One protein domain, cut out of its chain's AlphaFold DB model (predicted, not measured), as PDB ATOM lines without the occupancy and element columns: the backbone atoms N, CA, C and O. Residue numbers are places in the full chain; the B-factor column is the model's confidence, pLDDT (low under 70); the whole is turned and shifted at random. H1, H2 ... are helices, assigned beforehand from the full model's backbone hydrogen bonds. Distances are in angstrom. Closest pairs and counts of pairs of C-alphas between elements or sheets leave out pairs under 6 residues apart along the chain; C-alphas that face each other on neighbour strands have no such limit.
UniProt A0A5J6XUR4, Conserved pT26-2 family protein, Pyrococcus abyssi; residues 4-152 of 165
ATOM      1  N   LYS A   4      40.618 -31.975 -12.897       63.19
ATOM      2  CA  LYS A   4      40.042 -31.321 -14.087       63.19
ATOM      3  C   LYS A   4      38.554 -31.639 -14.292       63.19
ATOM      4  O   LYS A   4      37.768 -30.741 -14.572       63.19
ATOM      5  N   GLY A   5      38.141 -32.893 -14.090       62.72
ATOM      6  CA  GLY A   5      36.733 -33.293 -14.211       62.72
ATOM      7  C   GLY A   5      35.862 -32.802 -13.049       62.72
ATOM      8  O   GLY A   5      34.644 -32.711 -13.183       62.72
ATOM      9  N   LEU A   6      36.478 -32.478 -11.906       63.00
ATOM     10  CA  LEU A   6      35.789 -31.893 -10.757       63.00
ATOM     11  C   LEU A   6      35.450 -30.420 -11.008       63.00
ATOM     12  O   LEU A   6      34.301 -30.031 -10.802       63.00
ATOM     13  N   LYS A   7      36.416 -29.656 -11.534       71.69
ATOM     14  CA  LYS A   7      36.240 -28.248 -11.915       71.69
ATOM     15  C   LYS A   7      35.222 -28.076 -13.043       71.69
ATOM     16  O   LYS A   7      34.306 -27.276 -12.911       71.69
ATOM     17  N   PHE A   8      35.306 -28.898 -14.093       79.62
ATOM     18  CA  PHE A   8      34.360 -28.837 -15.214       79.62
ATOM     19  C   PHE A   8      32.905 -29.100 -14.784       79.62
ATOM     20  O   PHE A   8      31.990 -28.395 -15.196       79.62
ATOM     21  N   GLY A   9      32.683 -30.081 -13.901       77.81
ATOM     22  CA  GLY A   9      31.345 -30.364 -13.378       77.81
ATOM     23  C   GLY A   9      30.781 -29.240 -12.502       77.81
ATOM     24  O   GLY A   9      29.588 -28.961 -12.568       77.81
ATOM     25  N   GLN A  10      31.620 -28.582 -11.696       77.69
ATOM     26  CA  GLN A  10      31.210 -27.412 -10.909       77.69
ATOM     27  C   GLN A  10      30.870 -26.221 -11.809       77.69
ATOM     28  O   GLN A  10      29.834 -25.590 -11.605       77.69
ATOM     29  N   TRP A  11      31.698 -25.964 -12.822       83.69
ATOM     30  CA  TRP A  11      31.466 -24.921 -13.818       83.69
ATOM     31  C   TRP A  11      30.135 -25.132 -14.560       83.69
ATOM     32  O   TRP A  11      29.310 -24.221 -14.606       83.69
ATOM     33  N   LEU A  12      29.860 -26.353 -15.041       86.00
ATOM     34  CA  LEU A  12      28.593 -26.691 -15.708       86.00
ATOM     35  C   LEU A  12      27.374 -26.490 -14.800       86.00
ATOM     36  O   LEU A  12      26.360 -25.945 -15.241       86.00
ATOM     37  N   LEU A  13      27.462 -26.918 -13.536       85.00
ATOM     38  CA  LEU A  13      26.376 -26.748 -12.567       85.00
ATOM     39  C   LEU A  13      26.114 -25.271 -12.265       85.00
ATOM     40  O   LEU A  13      24.962 -24.845 -12.316       85.00
ATOM     41  N   LYS A  14      27.165 -24.485 -11.993       84.25
ATOM     42  CA  LYS A  14      27.041 -23.038 -11.778       84.25
ATOM     43  C   LYS A  14      26.445 -22.344 -12.996       84.25
ATOM     44  O   LYS A  14      25.495 -21.590 -12.838       84.25
ATOM     45  N   THR A  15      26.940 -22.644 -14.195       88.56
ATOM     46  CA  THR A  15      26.450 -22.050 -15.449       88.56
ATOM     47  C   THR A  15      24.971 -22.356 -15.670       88.56
ATOM     48  O   THR A  15      24.185 -21.461 -15.973       88.56
ATOM     49  N   SER A  16      24.568 -23.613 -15.464       90.19
ATOM     50  CA  SER A  16      23.172 -24.040 -15.628       90.19
ATOM     51  C   SER A  16      22.250 -23.347 -14.622       90.19
ATOM     52  O   SER A  16      21.181 -22.864 -14.991       90.19
ATOM     53  N   LEU A  17      22.675 -23.255 -13.356       90.00
ATOM     54  CA  LEU A  17      21.923 -22.562 -12.306       90.00
ATOM     55  C   LEU A  17      21.855 -21.055 -12.549       90.00
ATOM     56  O   LEU A  17      20.773 -20.489 -12.451       90.00
ATOM     57  N   ALA A  18      22.969 -20.416 -12.905       90.62
ATOM     58  CA  ALA A  18      23.018 -18.992 -13.223       90.62
ATOM     59  C   ALA A  18      22.087 -18.667 -14.397       90.62
ATOM     60  O   ALA A  18      21.309 -17.723 -14.316       90.62
ATOM     61  N   SER A  19      22.086 -19.505 -15.437       93.06
ATOM     62  CA  SER A  19      21.185 -19.365 -16.588       93.06
ATOM     63  C   SER A  19      19.714 -19.521 -16.191       93.06
ATOM     64  O   SER A  19      18.872 -18.735 -16.618       93.06
ATOM     65  N   GLY A  20      19.395 -20.505 -15.343       95.56
ATOM     66  CA  GLY A  20      18.035 -20.708 -14.837       95.56
ATOM     67  C   GLY A  20      17.544 -19.545 -13.971       95.56
ATOM     68  O   GLY A  20      16.421 -19.072 -14.148       95.56
ATOM     69  N   LEU A  21      18.396 -19.042 -13.076       94.38
ATOM     70  CA  LEU A  21      18.091 -17.889 -12.230       94.38
ATOM     71  C   LEU A  21      17.979 -16.597 -13.047       94.38
ATOM     72  O   LEU A  21      17.077 -15.804 -12.791       94.38
ATOM     73  N   LEU A  22      18.827 -16.411 -14.062       95.75
ATOM     74  CA  LEU A  22      18.701 -15.308 -15.011       95.75
ATOM     75  C   LEU A  22      17.367 -15.392 -15.758       95.75
ATOM     76  O   LEU A  22      16.660 -14.394 -15.846       95.75
ATOM     77  N   GLY A  23      16.972 -16.578 -16.227       97.12
ATOM     78  CA  GLY A  23      15.663 -16.796 -16.844       97.12
ATOM     79  C   GLY A  23      14.503 -16.427 -15.913       97.12
ATOM     80  O   GLY A  23      13.583 -15.722 -16.327       97.12
ATOM     81  N   ALA A  24      14.568 -16.832 -14.641       96.44
ATOM     82  CA  ALA A  24      13.573 -16.464 -13.634       96.44
ATOM     83  C   ALA A  24      13.538 -14.949 -13.369       96.44
ATOM     84  O   ALA A  24      12.461 -14.368 -13.230       96.44
ATOM     85  N   LEU A  25      14.702 -14.298 -13.342       96.44
ATOM     86  CA  LEU A  25      14.821 -12.858 -13.141       96.44
ATOM     87  C   LEU A  25      14.274 -12.070 -14.337       96.44
ATOM     88  O   LEU A  25      13.530 -11.109 -14.149       96.44
ATOM     89  N   LEU A  26      14.575 -12.498 -15.565       96.94
ATOM     90  CA  LEU A  26      14.033 -11.911 -16.794       96.94
ATOM     91  C   LEU A  26      12.514 -12.100 -16.881       96.94
ATOM     92  O   LEU A  26      11.800 -11.164 -17.238       96.94
ATOM     93  N   TRP A  27      12.009 -13.274 -16.493       97.38
ATOM     94  CA  TRP A  27      10.572 -13.504 -16.355       97.38
ATOM     95  C   TRP A  27       9.949 -12.548 -15.329       97.38
ATOM     96  O   TRP A  27       8.954 -11.892 -15.637       97.38
ATOM     97  N   TYR A  28      10.563 -12.384 -14.152       95.88
ATOM     98  CA  TYR A  28      10.117 -11.424 -13.137       95.88
ATOM     99  C   TYR A  28      10.094  -9.984 -13.671       95.88
ATOM    100  O   TYR A  28       9.105  -9.272 -13.473       95.88
ATOM    101  N   GLY A  29      11.148  -9.568 -14.382       95.69
ATOM    102  CA  GLY A  29      11.237  -8.239 -14.984       95.69
ATOM    103  C   GLY A  29      10.165  -7.998 -16.044       95.69
ATOM    104  O   GLY A  29       9.554  -6.930 -16.066       95.69
ATOM    105  N   SER A  30       9.860  -9.018 -16.850       95.19
ATOM    106  CA  SER A  30       8.754  -8.985 -17.811       95.19
ATOM    107  C   SER A  30       7.394  -8.842 -17.119       95.19
ATOM    108  O   SER A  30       6.603  -7.993 -17.525       95.19
ATOM    109  N   GLN A  31       7.137  -9.592 -16.040       97.12
ATOM    110  CA  GLN A  31       5.877  -9.504 -15.283       97.12
ATOM    111  C   GLN A  31       5.653  -8.122 -14.645       97.12
ATOM    112  O   GLN A  31       4.511  -7.699 -14.488       97.12
ATOM    113  N   HIS A  32       6.727  -7.404 -14.306       95.75
ATOM    114  CA  HIS A  32       6.657  -6.078 -13.680       95.75
ATOM    115  C   HIS A  32       6.891  -4.919 -14.659       95.75
ATOM    116  O   HIS A  32       6.985  -3.775 -14.222       95.75
ATOM    117  N   SER A  33       6.968  -5.195 -15.969       94.69
ATOM    118  CA  SER A  33       7.201  -4.187 -17.018       94.69
ATOM    119  C   SER A  33       8.414  -3.290 -16.742       94.69
ATOM    120  O   SER A  33       8.374  -2.080 -16.967       94.69
ATOM    121  N   ILE A  34       9.494  -3.881 -16.223       96.06
ATOM    122  CA  ILE A  34      10.707  -3.139 -15.872       96.06
ATOM    123  C   ILE A  34      11.373  -2.641 -17.153       96.06
ATOM    124  O   ILE A  34      11.686  -3.417 -18.057       96.06
ATOM    125  N   THR A  35      11.593  -1.333 -17.226       95.75
ATOM    126  CA  THR A  35      12.201  -0.677 -18.387       95.75
ATOM    127  C   THR A  35      13.716  -0.576 -18.247       95.75
ATOM    128  O   THR A  35      14.256  -0.515 -17.143       95.75
ATOM    129  N   VAL A  36      14.417  -0.470 -19.380       94.81
ATOM    130  CA  VAL A  36      15.869  -0.217 -19.402       94.81
ATOM    131  C   VAL A  36      16.222   1.092 -18.684       94.81
ATOM    132  O   VAL A  36      17.236   1.154 -17.999       94.81
ATOM    133  N   ALA A  37      15.364   2.115 -18.781       95.31
ATOM    134  CA  ALA A  37      15.550   3.382 -18.076       95.31
ATOM    135  C   ALA A  37      15.580   3.184 -16.552       95.31
ATOM    136  O   ALA A  37      16.539   3.591 -15.908       95.31
ATOM    137  N   GLN A  38      14.602   2.462 -15.993       94.50
ATOM    138  CA  GLN A  38      14.552   2.166 -14.555       94.50
ATOM    139  C   GLN A  38      15.754   1.343 -14.075       94.50
ATOM    140  O   GLN A  38      16.217   1.521 -12.951       94.50
ATOM    141  N   VAL A  39      16.265   0.440 -14.917       95.88
ATOM    142  CA  VAL A  39      17.483  -0.321 -14.609       95.88
ATOM    143  C   VAL A  39      18.701   0.602 -14.599       95.88
ATOM    144  O   VAL A  39      19.479   0.557 -13.653       95.88
ATOM    145  N   ASN A  40      18.852   1.474 -15.598       95.75
ATOM    146  CA  ASN A  40      19.954   2.437 -15.642       95.75
ATOM    147  C   ASN A  40      19.909   3.410 -14.457       95.75
ATOM    148  O   ASN A  40      20.943   3.672 -13.852       95.75
ATOM    149  N   GLU A  41      18.729   3.903 -14.083       94.44
ATOM    150  CA  GLU A  41      18.544   4.739 -12.891       94.44
ATOM    151  C   GLU A  41      18.966   4.001 -11.618       94.44
ATOM    152  O   GLU A  41      19.727   4.543 -10.815       94.44
ATOM    153  N   ALA A  42      18.534   2.747 -11.448       93.50
ATOM    154  CA  ALA A  42      18.914   1.940 -10.294       93.50
ATOM    155  C   ALA A  42      20.431   1.709 -10.244       93.50
ATOM    156  O   ALA A  42      21.056   1.968  -9.222       93.50
ATOM    157  N   VAL A  43      21.047   1.290 -11.351       94.81
ATOM    158  CA  VAL A  43      22.497   1.056 -11.418       94.81
ATOM    159  C   VAL A  43      23.270   2.344 -11.141       94.81
ATOM    160  O   VAL A  43      24.183   2.331 -10.320       94.81
ATOM    161  N   ALA A  44      22.891   3.464 -11.763       93.75
ATOM    162  CA  ALA A  44      23.548   4.757 -11.565       93.75
ATOM    163  C   ALA A  44      23.403   5.288 -10.128       93.75
ATOM    164  O   ALA A  44      24.256   6.047  -9.676       93.75
ATOM    165  N   SER A  45      22.349   4.875  -9.416       91.38
ATOM    166  CA  SER A  45      22.107   5.232  -8.013       91.38
ATOM    167  C   SER A  45      22.975   4.456  -7.023       91.38
ATOM    168  O   SER A  45      22.997   4.798  -5.841       91.38
ATOM    169  N   LEU A  46      23.704   3.424  -7.465       90.81
ATOM    170  CA  LEU A  46      24.669   2.752  -6.600       90.81
ATOM    171  C   LEU A  46      25.807   3.708  -6.245       90.81
ATOM    172  O   LEU A  46      26.449   4.249  -7.150       90.81
ATOM    173  N   PRO A  47      26.134   3.868  -4.952       90.38
ATOM    174  CA  PRO A  47      27.321   4.610  -4.582       90.38
ATOM    175  C   PRO A  47      28.575   3.931  -5.144       90.38
ATOM    176  O   PRO A  47      28.742   2.717  -4.999       90.38
ATOM    177  N   LEU A  48      29.484   4.712  -5.731       90.69
ATOM    178  CA  LEU A  48      30.700   4.208  -6.379       90.69
ATOM    179  C   LEU A  48      31.524   3.310  -5.446       90.69
ATOM    180  O   LEU A  48      32.081   2.308  -5.886       90.69
ATOM    181  N   VAL A  49      31.566   3.621  -4.145       88.88
ATOM    182  CA  VAL A  49      32.268   2.780  -3.165       88.88
ATOM    183  C   VAL A  49      31.722   1.348  -3.120       88.88
ATOM    184  O   VAL A  49      32.509   0.416  -2.995       88.88
ATOM    185  N   PHE A  50      30.410   1.139  -3.279       88.69
ATOM    186  CA  PHE A  50      29.830  -0.207  -3.310       88.69
ATOM    187  C   PHE A  50      30.178  -0.946  -4.592       88.69
ATOM    188  O   PHE A  50      30.486  -2.130  -4.526       88.69
ATOM    189  N   VAL A  51      30.179  -0.252  -5.730       91.19
ATOM    190  CA  VAL A  51      30.598  -0.826  -7.016       91.19
ATOM    191  C   VAL A  51      32.030  -1.342  -6.911       91.19
ATOM    192  O   VAL A  51      32.287  -2.513  -7.172       91.19
ATOM    193  N   VAL A  52      32.946  -0.500  -6.423       90.69
ATOM    194  CA  VAL A  52      34.353  -0.874  -6.228       90.69
ATOM    195  C   VAL A  52      34.496  -2.019  -5.225       90.69
ATOM    196  O   VAL A  52      35.270  -2.942  -5.464       90.69
ATOM    197  N   LEU A  53      33.752  -1.994  -4.113       88.38
ATOM    198  CA  LEU A  53      33.787  -3.079  -3.132       88.38
ATOM    199  C   LEU A  53      33.325  -4.404  -3.742       88.38
ATOM    200  O   LEU A  53      34.002  -5.405  -3.535       88.38
ATOM    201  N   ILE A  54      32.219  -4.420  -4.492       88.19
ATOM    202  CA  ILE A  54      31.706  -5.635  -5.139       88.19
ATOM    203  C   ILE A  54      32.744  -6.206  -6.101       88.19
ATOM    204  O   ILE A  54      33.036  -7.395  -6.014       88.19
ATOM    205  N   GLU A  55      33.356  -5.370  -6.938       89.00
ATOM    206  CA  GLU A  55      34.415  -5.804  -7.858       89.00
ATOM    207  C   GLU A  55      35.611  -6.389  -7.099       89.00
ATOM    208  O   GLU A  55      36.090  -7.476  -7.406       89.00
ATOM    209  N   VAL A  56      36.074  -5.719  -6.041       86.06
ATOM    210  CA  VAL A  56      37.169  -6.236  -5.208       86.06
ATOM    211  C   VAL A  56      36.792  -7.576  -4.569       86.06
ATOM    212  O   VAL A  56      37.610  -8.498  -4.561       86.06
ATOM    213  N   PHE A  57      35.570  -7.705  -4.050       81.75
ATOM    214  CA  PHE A  57      35.077  -8.954  -3.471       81.75
ATOM    215  C   PHE A  57      35.012 -10.075  -4.506       81.75
ATOM    216  O   PHE A  57      35.474 -11.173  -4.200       81.75
ATOM    217  N   ASP A  58      34.503  -9.805  -5.708       80.69
ATOM    218  CA  ASP A  58      34.392 -10.791  -6.784       80.69
ATOM    219  C   ASP A  58      35.777 -11.289  -7.221       80.69
ATOM    220  O   ASP A  58      36.065 -12.488  -7.180       80.69
ATOM    221  N   LYS A  59      36.716 -10.361  -7.453       81.88
ATOM    222  CA  LYS A  59      38.113 -10.687  -7.789       81.88
ATOM    223  C   LYS A  59      38.802 -11.513  -6.707       81.88
ATOM    224  O   LYS A  59      39.578 -12.421  -7.012       81.88
ATOM    225  N   ILE A  60      38.561 -11.206  -5.432       76.25
ATOM    226  CA  ILE A  60      39.119 -11.975  -4.309       76.25
ATOM    227  C   ILE A  60      38.470 -13.356  -4.226       76.25
ATOM    228  O   ILE A  60      39.181 -14.335  -3.962       76.25
ATOM    229  N   ALA A  61      37.153 -13.437  -4.415       70.19
ATOM    230  CA  ALA A  61      36.395 -14.676  -4.329       70.19
ATOM    231  C   ALA A  61      36.835 -15.674  -5.408       70.19
ATOM    232  O   ALA A  61      37.052 -16.852  -5.098       70.19
ATOM    233  N   ASP A  62      37.051 -15.179  -6.624       69.94
ATOM    234  CA  ASP A  62      37.442 -15.978  -7.782       69.94
ATOM    235  C   ASP A  62      38.919 -16.411  -7.708       69.94
ATOM    236  O   ASP A  62      39.237 -17.604  -7.704       69.94
ATOM    237  N   LYS A  63      39.849 -15.467  -7.479       63.38
ATOM    238  CA  LYS A  63      41.300 -15.758  -7.444       63.38
ATOM    239  C   LYS A  63      41.720 -16.709  -6.327       63.38
ATOM    240  O   LYS A  63      42.716 -17.420  -6.462       63.38
ATOM    241  N   ASN A  64      41.011 -16.710  -5.200       56.66
ATOM    242  CA  ASN A  64      41.418 -17.489  -4.032       56.66
ATOM    243  C   ASN A  64      40.762 -18.861  -3.921       56.66
ATOM    244  O   ASN A  64      41.021 -19.536  -2.916       56.66
ATOM    245  N   ASP A  65      39.942 -19.271  -4.892       64.25
ATOM    246  CA  ASP A  65      39.054 -20.428  -4.744       64.25
ATOM    247  C   ASP A  65      38.266 -20.324  -3.419       64.25
ATOM    248  O   ASP A  65      38.149 -21.276  -2.636       64.25
ATOM    249  N   TYR A  66      37.836 -19.094  -3.099       65.12
ATOM    250  CA  TYR A  66      37.394 -18.697  -1.762       65.12
ATOM    251  C   TYR A  66      36.223 -19.555  -1.304       65.12
ATOM    252  O   TYR A  66      36.209 -20.024  -0.171       65.12
ATOM    253  N   TYR A  67      35.294 -19.858  -2.211       63.12
ATOM    254  CA  TYR A  67      34.151 -20.717  -1.925       63.12
ATOM    255  C   TYR A  67      34.556 -22.152  -1.579       63.12
ATOM    256  O   TYR A  67      33.994 -22.725  -0.647       63.12
ATOM    257  N   ASN A  68      35.564 -22.726  -2.245       62.72
ATOM    258  CA  ASN A  68      36.073 -24.050  -1.880       62.72
ATOM    259  C   ASN A  68      36.821 -24.015  -0.538       62.72
ATOM    260  O   ASN A  68      36.700 -24.957   0.249       62.72
ATOM    261  N   LYS A  69      37.558 -22.940  -0.227       65.38
ATOM    262  CA  LYS A  69      38.222 -22.764   1.081       65.38
ATOM    263  C   LYS A  69      37.217 -22.570   2.213       65.38
ATOM    264  O   LYS A  69      37.342 -23.224   3.245       65.38
ATOM    265  N   LEU A  70      36.201 -21.739   2.001       61.72
ATOM    266  CA  LEU A  70      35.137 -21.482   2.964       61.72
ATOM    267  C   LEU A  70      34.296 -22.741   3.200       61.72
ATOM    268  O   LEU A  70      34.006 -23.076   4.341       61.72
ATOM    269  N   TYR A  71      33.993 -23.493   2.139       60.28
ATOM    270  CA  TYR A  71      33.368 -24.810   2.240       60.28
ATOM    271  C   TYR A  71      34.221 -25.780   3.076       60.28
ATOM    272  O   TYR A  71      33.712 -26.437   3.981       60.28
ATOM    273  N   THR A  72      35.532 -25.832   2.819       61.88
ATOM    274  CA  THR A  72      36.462 -26.705   3.560       61.88
ATOM    275  C   THR A  72      36.574 -26.301   5.036       61.88
ATOM    276  O   THR A  72      36.711 -27.170   5.896       61.88
ATOM    277  N   TYR A  73      36.495 -25.000   5.331       63.50
ATOM    278  CA  TYR A  73      36.508 -24.447   6.686       63.50
ATOM    279  C   TYR A  73      35.190 -24.699   7.438       63.50
ATOM    280  O   TYR A  73      35.222 -25.080   8.604       63.50
ATOM    281  N   ALA A  74      34.042 -24.539   6.775       58.59
ATOM    282  CA  ALA A  74      32.721 -24.630   7.400       58.59
ATOM    283  C   ALA A  74      32.172 -26.065   7.515       58.59
ATOM    284  O   ALA A  74      31.419 -26.351   8.440       58.59
ATOM    285  N   ILE A  75      32.510 -26.964   6.579       57.28
ATOM    286  CA  ILE A  75      31.863 -28.289   6.437       57.28
ATOM    287  C   ILE A  75      32.891 -29.443   6.503       57.28
ATOM    288  O   ILE A  75      32.537 -30.620   6.546       57.28
ATOM    289  N   GLY A  76      34.187 -29.128   6.603       55.59
ATOM    290  CA  GLY A  76      35.268 -30.105   6.744       55.59
ATOM    291  C   GLY A  76      35.838 -30.614   5.412       55.59
ATOM    292  O   GLY A  76      35.373 -30.280   4.324       55.59
ATOM    293  N   LYS A  77      36.895 -31.441   5.491       56.53
ATOM    294  CA  LYS A  77      37.767 -31.858   4.362       56.53
ATOM    295  C   LYS A  77      37.078 -32.622   3.215       56.53
ATOM    296  O   LYS A  77      37.739 -32.950   2.227       56.53
ATOM    297  N   GLN A  78      35.787 -32.933   3.309       57.16
ATOM    298  CA  GLN A  78      35.078 -33.693   2.283       57.16
ATOM    299  C   GLN A  78      34.572 -32.758   1.175       57.16
ATOM    300  O   GLN A  78      33.466 -32.230   1.247       57.16
ATOM    301  N   LYS A  79      35.401 -32.545   0.139       58.88
ATOM    302  CA  LYS A  79      35.084 -31.722  -1.046       58.88
ATOM    303  C   LYS A  79      33.769 -32.186  -1.709       58.88
ATOM    304  O   LYS A  79      33.780 -33.134  -2.494       58.88
ATOM    305  N   SER A  80      32.648 -31.516  -1.430       67.25
ATOM    306  CA  SER A  80      31.365 -31.746  -2.111       67.25
ATOM    307  C   SER A  80      31.144 -30.683  -3.176       67.25
ATOM    308  O   SER A  80      31.103 -29.489  -2.878       67.25
ATOM    309  N   ARG A  81      30.947 -31.121  -4.426       67.50
ATOM    310  CA  ARG A  81      30.648 -30.221  -5.554       67.50
ATOM    311  C   ARG A  81      29.374 -29.417  -5.306       67.50
ATOM    312  O   ARG A  81      29.350 -28.223  -5.570       67.50
ATOM    313  N   ILE A  82      28.348 -30.078  -4.774       73.81
ATOM    314  CA  ILE A  82      27.044 -29.476  -4.477       73.81
ATOM    315  C   ILE A  82      27.183 -28.459  -3.343       73.81
ATOM    316  O   ILE A  82      26.641 -27.364  -3.429       73.81
ATOM    317  N   GLY A  83      27.958 -28.790  -2.308       72.31
ATOM    318  CA  GLY A  83      28.159 -27.906  -1.165       72.31
ATOM    319  C   GLY A  83      28.854 -26.589  -1.522       72.31
ATOM    320  O   GLY A  83      28.417 -25.534  -1.073       72.31
ATOM    321  N   ALA A  84      29.871 -26.627  -2.389       70.50
ATOM    322  CA  ALA A  84      30.529 -25.413  -2.882       70.50
ATOM    323  C   ALA A  84      29.559 -24.505  -3.666       70.50
ATOM    324  O   ALA A  84      29.539 -23.291  -3.463       70.50
ATOM    325  N   VAL A  85      28.707 -25.100  -4.510       77.12
ATOM    326  CA  VAL A  85      27.680 -24.369  -5.269       77.12
ATOM    327  C   VAL A  85      26.630 -23.761  -4.334       77.12
ATOM    328  O   VAL A  85      26.316 -22.579  -4.468       77.12
ATOM    329  N   LEU A  86      26.137 -24.515  -3.348       79.56
ATOM    330  CA  LEU A  86      25.162 -24.021  -2.367       79.56
ATOM    331  C   LEU A  86      25.707 -22.852  -1.541       79.56
ATOM    332  O   LEU A  86      25.000 -21.869  -1.349       79.56
ATOM    333  N   ILE A  87      26.965 -22.920  -1.098       77.75
ATOM    334  CA  ILE A  87      27.596 -21.798  -0.394       77.75
ATOM    335  C   ILE A  87      27.691 -20.581  -1.314       77.75
ATOM    336  O   ILE A  87      27.297 -19.495  -0.903       77.75
ATOM    337  N   SER A  88      28.142 -20.744  -2.562       76.56
ATOM    338  CA  SER A  88      28.184 -19.612  -3.498       76.56
ATOM    339  C   SER A  88      26.799 -19.003  -3.752       76.56
ATOM    340  O   SER A  88      26.683 -17.785  -3.836       76.56
ATOM    341  N   LEU A  89      25.740 -19.819  -3.771       83.19
ATOM    342  CA  LEU A  89      24.360 -19.349  -3.902       83.19
ATOM    343  C   LEU A  89      23.898 -18.556  -2.669       83.19
ATOM    344  O   LEU A  89      23.260 -17.517  -2.816       83.19
ATOM    345  N   ILE A  90      24.245 -19.005  -1.457       83.38
ATOM    346  CA  ILE A  90      23.954 -18.270  -0.214       83.38
ATOM    347  C   ILE A  90      24.656 -16.910  -0.226       83.38
ATOM    348  O   ILE A  90      24.031 -15.899   0.078       83.38
ATOM    349  N   PHE A  91      25.934 -16.868  -0.608       81.06
ATOM    350  CA  PHE A  91      26.689 -15.616  -0.693       81.06
ATOM    351  C   PHE A  91      26.144 -14.674  -1.760       81.06
ATOM    352  O   PHE A  91      26.048 -13.480  -1.499       81.06
ATOM    353  N   ALA A  92      25.727 -15.194  -2.915       83.62
ATOM    354  CA  ALA A  92      25.038 -14.397  -3.921       83.62
ATOM    355  C   ALA A  92      23.734 -13.810  -3.362       83.62
ATOM    356  O   ALA A  92      23.490 -12.611  -3.499       83.62
ATOM    357  N   GLY A  93      22.940 -14.619  -2.651       84.75
ATOM    358  CA  GLY A  93      21.733 -14.162  -1.961       84.75
ATOM    359  C   GLY A  93      22.017 -13.058  -0.939       84.75
ATOM    360  O   GLY A  93      21.354 -12.028  -0.954       84.75
ATOM    361  N   LEU A  94      23.043 -13.216  -0.097       84.94
ATOM    362  CA  LEU A  94      23.487 -12.168   0.833       84.94
ATOM    363  C   LEU A  94      23.965 -10.909   0.094       84.94
ATOM    364  O   LEU A  94      23.609  -9.799   0.487       84.94
ATOM    365  N   GLY A  95      24.708 -11.076  -1.002       84.69
ATOM    366  CA  GLY A  95      25.141  -9.988  -1.877       84.69
ATOM    367  C   GLY A  95      23.962  -9.201  -2.446       84.69
ATOM    368  O   GLY A  95      23.994  -7.974  -2.443       84.69
ATOM    369  N   MET A  96      22.874  -9.876  -2.825       87.00
ATOM    370  CA  MET A  96      21.639  -9.219  -3.263       87.00
ATOM    371  C   MET A  96      21.086  -8.276  -2.186       87.00
ATOM    372  O   MET A  96      20.728  -7.143  -2.498       87.00
ATOM    373  N   PHE A  97      21.054  -8.696  -0.916       86.31
ATOM    374  CA  PHE A  97      20.602  -7.833   0.184       86.31
ATOM    375  C   PHE A  97      21.524  -6.633   0.405       86.31
ATOM    376  O   PHE A  97      21.032  -5.532   0.649       86.31
ATOM    377  N   VAL A  98      22.841  -6.818   0.277       85.19
ATOM    378  CA  VAL A  98      23.812  -5.715   0.356       85.19
ATOM    379  C   VAL A  98      23.584  -4.709  -0.772       85.19
ATOM    380  O   VAL A  98      23.592  -3.509  -0.520       85.19
ATOM    381  N   VAL A  99      23.318  -5.176  -1.994       85.69
ATOM    382  CA  VAL A  99      23.025  -4.302  -3.140       85.69
ATOM    383  C   VAL A  99      21.698  -3.563  -2.950       85.69
ATOM    384  O   VAL A  99      21.642  -2.358  -3.171       85.69
ATOM    385  N   ILE A 100      20.641  -4.236  -2.480       86.38
ATOM    386  CA  ILE A 100      19.365  -3.576  -2.142       86.38
ATOM    387  C   ILE A 100      19.594  -2.495  -1.087       86.38
ATOM    388  O   ILE A 100      19.080  -1.384  -1.217       86.38
ATOM    389  N   TRP A 101      20.382  -2.792  -0.057       83.56
ATOM    390  CA  TRP A 101      20.724  -1.810   0.961       83.56
ATOM    391  C   TRP A 101      21.500  -0.625   0.374       83.56
ATOM    392  O   TRP A 101      21.149   0.520   0.649       83.56
ATOM    393  N   ALA A 102      22.481  -0.876  -0.496       84.25
ATOM    394  CA  ALA A 102      23.241   0.169  -1.178       84.25
ATOM    395  C   ALA A 102      22.357   1.073  -2.055       84.25
ATOM    396  O   ALA A 102      22.585   2.278  -2.108       84.25
ATOM    397  N   LEU A 103      21.334   0.507  -2.703       82.50
ATOM    398  CA  LEU A 103      20.372   1.238  -3.536       82.50
ATOM    399  C   LEU A 103      19.370   2.064  -2.726       82.50
ATOM    400  O   LEU A 103      18.855   3.066  -3.212       82.50
ATOM    401  N   THR A 104      19.035   1.617  -1.517       79.25
ATOM    402  CA  THR A 104      17.886   2.149  -0.766       79.25
ATOM    403  C   THR A 104      18.293   2.917   0.485       79.25
ATOM    404  O   THR A 104      17.451   3.560   1.110       79.25
ATOM    405  N   GLY A 105      19.564   2.834   0.886       70.44
ATOM    406  CA  GLY A 105      20.124   3.500   2.063       70.44
ATOM    407  C   GLY A 105      19.600   2.984   3.408       70.44
ATOM    408  O   GLY A 105      20.103   3.399   4.448       70.44
ATOM    409  N   THR A 106      18.618   2.075   3.429       66.31
ATOM    410  CA  THR A 106      17.984   1.582   4.661       66.31
ATOM    411  C   THR A 106      17.837   0.063   4.641       66.31
ATOM    412  O   THR A 106      17.438  -0.527   3.636       66.31
ATOM    413  N   ILE A 107      18.151  -0.592   5.764       55.66
ATOM    414  CA  ILE A 107      17.829  -2.012   5.973       55.66
ATOM    415  C   ILE A 107      16.415  -2.063   6.542       55.66
ATOM    416  O   ILE A 107      16.209  -2.304   7.730       55.66
ATOM    417  N   THR A 108      15.423  -1.783   5.706       57.25
ATOM    418  CA  THR A 108      14.036  -2.009   6.101       57.25
ATOM    419  C   THR A 108      13.631  -3.369   5.555       57.25
ATOM    420  O   THR A 108      13.546  -3.552   4.347       57.25
ATOM    421  N   MET A 109      13.325  -4.343   6.420       53.34
ATOM    422  CA  MET A 109      12.790  -5.654   5.995       53.34
ATOM    423  C   MET A 109      11.340  -5.560   5.474       53.34
ATOM    424  O   MET A 109      10.541  -6.483   5.623       53.34
ATOM    425  N   ASN A 110      10.967  -4.426   4.882       64.75
ATOM    426  CA  ASN A 110       9.691  -4.222   4.230       64.75
ATOM    427  C   ASN A 110       9.895  -4.318   2.718       64.75
ATOM    428  O   ASN A 110      10.147  -3.330   2.040       64.75
ATOM    429  N   ILE A 111       9.738  -5.532   2.195       58.97
ATOM    430  CA  ILE A 111       9.857  -5.850   0.765       58.97
ATOM    431  C   ILE A 111       8.911  -4.984  -0.089       58.97
ATOM    432  O   ILE A 111       9.222  -4.693  -1.240       58.97
ATOM    433  N   LYS A 112       7.787  -4.508   0.472       60.84
ATOM    434  CA  LYS A 112       6.831  -3.634  -0.234       60.84
ATOM    435  C   LYS A 112       7.320  -2.192  -0.405       60.84
ATOM    436  O   LYS A 112       6.704  -1.448  -1.157       60.84
ATOM    437  N   ALA A 113       8.375  -1.787   0.302       62.72
ATOM    438  CA  ALA A 113       8.936  -0.440   0.206       62.72
ATOM    439  C   ALA A 113       9.886  -0.273  -0.993       62.72
ATOM    440  O   ALA A 113      10.259   0.850  -1.321       62.72
ATOM    441  N   TYR A 114      10.278  -1.370  -1.645       75.12
ATOM    442  CA  TYR A 114      11.244  -1.358  -2.737       75.12
ATOM    443  C   TYR A 114      10.555  -1.544  -4.089       75.12
ATOM    444  O   TYR A 114       9.621  -2.335  -4.230       75.12
ATOM    445  N   THR A 115      11.016  -0.811  -5.102       86.81
ATOM    446  CA  THR A 115      10.462  -0.927  -6.454       86.81
ATOM    447  C   THR A 115      10.901  -2.248  -7.101       86.81
ATOM    448  O   THR A 115      12.001  -2.738  -6.823       86.81
ATOM    449  N   PRO A 116      10.102  -2.831  -8.014       90.75
ATOM    450  CA  PRO A 116      10.511  -4.028  -8.755       90.75
ATOM    451  C   PRO A 116      11.855  -3.867  -9.482       90.75
ATOM    452  O   PRO A 116      12.635  -4.813  -9.557       90.75
ATOM    453  N   ALA A 117      12.161  -2.654  -9.961       91.50
ATOM    454  CA  ALA A 117      13.428  -2.321 -10.611       91.50
ATOM    455  C   ALA A 117      14.645  -2.473  -9.682       91.50
ATOM    456  O   ALA A 117      15.688  -2.950 -10.128       91.50
ATOM    457  N   VAL A 118      14.508  -2.137  -8.393       90.50
ATOM    458  CA  VAL A 118      15.569  -2.334  -7.388       90.50
ATOM    459  C   VAL A 118      15.850  -3.822  -7.197       90.50
ATOM    460  O   VAL A 118      17.006  -4.233  -7.260       90.50
ATOM    461  N   PHE A 119      14.812  -4.648  -7.036       91.31
ATOM    462  CA  PHE A 119      14.984  -6.100  -6.904       91.31
ATOM    463  C   PHE A 119      15.593  -6.730  -8.150       91.31
ATOM    464  O   PHE A 119      16.482  -7.571  -8.042       91.31
ATOM    465  N   PHE A 120      15.132  -6.316  -9.327       94.69
ATOM    466  CA  PHE A 120      15.653  -6.811 -10.592       94.69
ATOM    467  C   PHE A 120      17.131  -6.453 -10.773       94.69
ATOM    468  O   PHE A 120      17.945  -7.326 -11.063       94.69
ATOM    469  N   THR A 121      17.497  -5.197 -10.514       94.31
ATOM    470  CA  THR A 121      18.884  -4.721 -10.612       94.31
ATOM    471  C   THR A 121      19.787  -5.414  -9.594       94.31
ATOM    472  O   THR A 121      20.850  -5.915  -9.952       94.31
ATOM    473  N   ALA A 122      19.344  -5.532  -8.339       92.69
ATOM    474  CA  ALA A 122      20.084  -6.268  -7.318       92.69
ATOM    475  C   ALA A 122      20.236  -7.755  -7.665       92.69
ATOM    476  O   ALA A 122      21.287  -8.339  -7.410       92.69
ATOM    477  N   GLY A 123      19.217  -8.357  -8.281       93.38
ATOM    478  CA  GLY A 123      19.274  -9.718  -8.803       93.38
ATOM    479  C   GLY A 123      20.310  -9.874  -9.916       93.38
ATOM    480  O   GLY A 123      21.066 -10.838  -9.893       93.38
ATOM    481  N   LEU A 124      20.402  -8.920 -10.849       94.50
ATOM    482  CA  LEU A 124      21.409  -8.944 -11.918       94.50
ATOM    483  C   LEU A 124      22.831  -8.860 -11.353       94.50
ATOM    484  O   LEU A 124      23.691  -9.647 -11.738       94.50
ATOM    485  N   ILE A 125      23.063  -7.960 -10.397       92.44
ATOM    486  CA  ILE A 125      24.374  -7.787  -9.753       92.44
ATOM    487  C   ILE A 125      24.730  -9.006  -8.889       92.44
ATOM    488  O   ILE A 125      25.866  -9.464  -8.883       92.44
ATOM    489  N   SER A 126      23.754  -9.579  -8.186       90.75
ATOM    490  CA  SER A 126      23.933 -10.822  -7.431       90.75
ATOM    491  C   SER A 126      24.267 -12.006  -8.343       90.75
ATOM    492  O   SER A 126      25.147 -12.806  -8.022       90.75
ATOM    493  N   LEU A 127      23.606 -12.105  -9.500       90.19
ATOM    494  CA  LEU A 127      23.896 -13.134 -10.494       90.19
ATOM    495  C   LEU A 127      25.270 -12.967 -11.125       90.19
ATOM    496  O   LEU A 127      25.913 -13.981 -11.377       90.19
ATOM    497  N   TYR A 128      25.721 -11.729 -11.327       87.62
ATOM    498  CA  TYR A 128      27.096 -11.435 -11.721       87.62
ATOM    499  C   TYR A 128      28.087 -12.047 -10.722       87.62
ATOM    500  O   TYR A 128      28.874 -12.891 -11.118       87.62
ATOM    501  N   ILE A 129      27.940 -11.777  -9.420       83.88
ATOM    502  CA  ILE A 129      28.812 -12.347  -8.369       83.88
ATOM    503  C   ILE A 129      28.715 -13.889  -8.298       83.88
ATOM    504  O   ILE A 129      29.642 -14.593  -7.894       83.88
ATOM    505  N   PHE A 130      27.551 -14.460  -8.622       84.62
ATOM    506  CA  PHE A 130      27.355 -15.911  -8.596       84.62
ATOM    507  C   PHE A 130      27.999 -16.628  -9.788       84.62
ATOM    508  O   PHE A 130      28.435 -17.787  -9.651       84.62
ATOM    509  N   ALA A 131      27.982 -15.976 -10.952       83.19
ATOM    510  CA  ALA A 131      28.375 -16.552 -12.223       83.19
ATOM    511  C   ALA A 131      29.832 -17.058 -12.183       83.19
ATOM    512  O   ALA A 131      30.640 -16.634 -11.357       83.19
ATOM    513  N   PRO A 132      30.164 -18.085 -12.978       77.06
ATOM    514  CA  PRO A 132      31.535 -18.568 -13.042       77.06
ATOM    515  C   PRO A 132      32.437 -17.549 -13.751       77.06
ATOM    516  O   PRO A 132      32.025 -16.993 -14.765       77.06
ATOM    517  N   GLU A 133      33.674 -17.402 -13.261       74.94
ATOM    518  CA  GLU A 133      34.773 -16.704 -13.955       74.94
ATOM    519  C   GLU A 133      34.510 -15.203 -14.206       74.94
ATOM    520  O   GLU A 133      34.940 -14.646 -15.211       74.94
ATOM    521  N   THR A 134      33.784 -14.531 -13.307       71.50
ATOM    522  CA  THR A 134      33.502 -13.088 -13.413       71.50
ATOM    523  C   THR A 134      34.595 -12.193 -12.833       71.50
ATOM    524  O   THR A 134      34.642 -11.016 -13.171       71.50
ATOM    525  N   GLY A 135      35.530 -12.739 -12.047       66.75
ATOM    526  CA  GLY A 135      36.564 -11.973 -11.346       66.75
ATOM    527  C   GLY A 135      37.747 -11.520 -12.214       66.75
ATOM    528  O   GLY A 135      38.759 -11.047 -11.680       66.75
ATOM    529  N   ASP A 136      37.665 -11.671 -13.532       75.19
ATOM    530  CA  ASP A 136      38.725 -11.258 -14.451       75.19
ATOM    531  C   ASP A 136      38.581  -9.778 -14.855       75.19
ATOM    532  O   ASP A 136      39.544  -9.010 -14.725       75.19
ATOM    533  N   ASP A 137      37.365  -9.331 -15.180       81.69
ATOM    534  CA  ASP A 137      37.069  -7.996 -15.722       81.69
ATOM    535  C   ASP A 137      36.224  -7.143 -14.755       81.69
ATOM    536  O   ASP A 137      35.483  -7.671 -13.936       81.69
ATOM    537  N   GLU A 138      36.312  -5.810 -14.831       87.31
ATOM    538  CA  GLU A 138      35.469  -4.895 -14.035       87.31
ATOM    539  C   GLU A 138      34.109  -4.598 -14.711       87.31
ATOM    540  O   GLU A 138      33.777  -3.447 -15.027       87.31
ATOM    541  N   LEU A 139      33.318  -5.644 -14.975       89.62
ATOM    542  CA  LEU A 139      32.069  -5.523 -15.740       89.62
ATOM    543  C   LEU A 139      31.008  -4.670 -15.032       89.62
ATOM    544  O   LEU A 139      30.289  -3.912 -15.693       89.62
ATOM    545  N   LEU A 140      30.900  -4.763 -13.705       92.12
ATOM    546  CA  LEU A 140      29.951  -3.958 -12.937       92.12
ATOM    547  C   LEU A 140      30.361  -2.483 -12.949       92.12
ATOM    548  O   LEU A 140      29.495  -1.617 -13.075       92.12
ATOM    549  N   LEU A 141      31.659  -2.183 -12.869       93.38
ATOM    550  CA  LEU A 141      32.165  -0.816 -12.985       93.38
ATOM    551  C   LEU A 141      31.845  -0.221 -14.358       93.38
ATOM    552  O   LEU A 141      31.384   0.918 -14.438       93.38
ATOM    553  N   TRP A 142      32.047  -0.974 -15.442       94.25
ATOM    554  CA  TRP A 142      31.717  -0.498 -16.790       94.25
ATOM    555  C   TRP A 142      30.214  -0.294 -16.968       94.25
ATOM    556  O   TRP A 142      29.798   0.713 -17.549       94.25
ATOM    557  N   TRP A 143      29.395  -1.199 -16.427       95.25
ATOM    558  CA  TRP A 143      27.944  -1.037 -16.435       95.25
ATOM    559  C   TRP A 143      27.509   0.196 -15.641       95.25
ATOM    560  O   TRP A 143      26.692   0.976 -16.130       95.25
ATOM    561  N   TRP A 144      28.108   0.423 -14.470       96.19
ATOM    562  CA  TRP A 144      27.863   1.610 -13.660       96.19
ATOM    563  C   TRP A 144      28.213   2.894 -14.408       96.19
ATOM    564  O   TRP A 144      27.361   3.770 -14.521       96.19
ATOM    565  N   ILE A 145      29.402   2.976 -15.018       96.00
ATOM    566  CA  ILE A 145      29.813   4.133 -15.832       96.00
ATOM    567  C   ILE A 145      28.817   4.366 -16.975       96.00
ATOM    568  O   ILE A 145      28.377   5.496 -17.193       96.00
ATOM    569  N   GLY A 146      28.427   3.307 -17.689       96.56
ATOM    570  CA  GLY A 146      27.443   3.392 -18.769       96.56
ATOM    571  C   GLY A 146      26.086   3.912 -18.290       96.56
ATOM    572  O   GLY A 146      25.512   4.806 -18.914       96.56
ATOM    573  N   ALA A 147      25.598   3.415 -17.153       95.94
ATOM    574  CA  ALA A 147      24.351   3.856 -16.536       95.94
ATOM    575  C   ALA A 147      24.427   5.316 -16.057       95.94
ATOM    576  O   ALA A 147      23.491   6.093 -16.258       95.94
ATOM    577  N   THR A 148      25.559   5.729 -15.484       95.12
ATOM    578  CA  THR A 148      25.822   7.120 -15.103       95.12
ATOM    579  C   THR A 148      25.793   8.047 -16.316       95.12
ATOM    580  O   THR A 148      25.171   9.106 -16.259       95.12
ATOM    581  N   ILE A 149      26.409   7.656 -17.435       96.31
ATOM    582  CA  ILE A 149      26.366   8.435 -18.682       96.31
ATOM    583  C   ILE A 149      24.929   8.511 -19.213       96.31
ATOM    584  O   ILE A 149      24.459   9.600 -19.542       96.31
ATOM    585  N   ALA A 150      24.209   7.385 -19.242       96.19
ATOM    586  CA  ALA A 150      22.828   7.312 -19.722       96.19
ATOM    587  C   ALA A 150      21.847   8.156 -18.889       96.19
ATOM    588  O   ALA A 150      20.834   8.617 -19.407       96.19
ATOM    589  N   THR A 151      22.156   8.377 -17.611       95.06
ATOM    590  CA  THR A 151      21.388   9.231 -16.690       95.06
ATOM    591  C   THR A 151      21.958  10.647 -16.577       95.06
ATOM    592  O   THR A 151      21.552  11.415 -15.708       95.06
ATOM    593  N   HIS A 152      22.917  11.013 -17.434       94.31
ATOM    594  CA  HIS A 152      23.592  12.314 -17.430       94.31
ATOM    595  C   HIS A 152      24.204  12.700 -16.069       94.31
ATOM    596  O   HIS A 152      24.270  13.875 -15.717       94.31
TER     597      HIS A 152
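What this domain is: This is residues 4 to 152 of the 165 residues of the protein "Conserved pT26-2 family protein" of Pyrococcus abyssi (UniProt A0A5J6XUR4). A long helix, H1, packs along one side of the helical hairpin of H5 and H6, and H3 with H7 beside it makes a second side of this elongated, all-helix body. H6 lies near the middle; the short H2 crosses one end of the body, and the short H4 packs on H5 at the other. H1, H3, H5 and H6 make a loose up-and-down bundle, each running against the one before it in the chain. The printed part has 149 residues with seven named helices, H1 to H7 in order along the chain, and no named strand. It is compact, with a radius of gyration of the C-alphas of 16.0 A, and spans 48 by 29 by 27 A.

Where its parts are: H1, residues 4 to 31, is the longest helix at 40.6 A, from C-alpha 4 at (40.042, -31.321, -14.087) to C-alpha 31 at (5.877, -9.504, -15.283). H5, residues 81 to 104, is 35.1 A long, and H6, residues 116 to 130, is 20.6 A. H3, residues 48 to 63, is 22.6 A long. H7, residues 139 to 150, is 16.3 A long and ends with C-alpha 150 at (22.828, 7.312, -19.722). H4, residues 66 to 75, is 13.8 A long, and H2, residues 36 to 44, is 12.0 A.

How they stand to each other: H1 touches H6 at a shallow tilt of 7 degrees, opposite ways; the closest C-alphas, those of Gly 29 and Phe 120, are 6.4 A apart. With residues 6 to 14 alone H1 touches H5, closest at the C-alphas of Gln 10 and Arg 81, 6.1 A; the tilt of 37 degrees is only just steep. H5 and H6 are the hub, touching three helices each, and form a hairpin: the C-alphas of Met 96 and Ser 126 come within 5.0 A, at a steep tilt of 39 degrees. H2 touches H6 at Val 39 and Ala 117, whose C-alphas are 6.0 A apart, and H7 at Asn 40 and Ala 147, 4.7 A between C-alphas. H3 touches H7 at a shallow tilt of 22 degrees, opposite ways, closest at the C-alphas of Val 51 and Leu 141, 6.2 A. H3 is close to but not clearly touching H5, at the C-alphas of Phe 50 and Ala 102, 6.9 A. H4 touches H5, closest at the C-alphas of Asn 68 and Ala 84, 5.8 A. H1 is apart from H3, H4 and H7, among others. In each of the seven helices every O i to N i+4 pair is within hydrogen-bond range.

The domain as a whole: The two C-alphas farthest apart, those of Gln 78 and His 152, are 51.4 A apart. The printed part has no cut. The link from H5 to H6, 11 residues, is long, and that from H6 to H7 is short. The mean pLDDT of the printed part is 82.4; residues 4 to 6, 62 to 81, 106 to 113 and 135 are under 70.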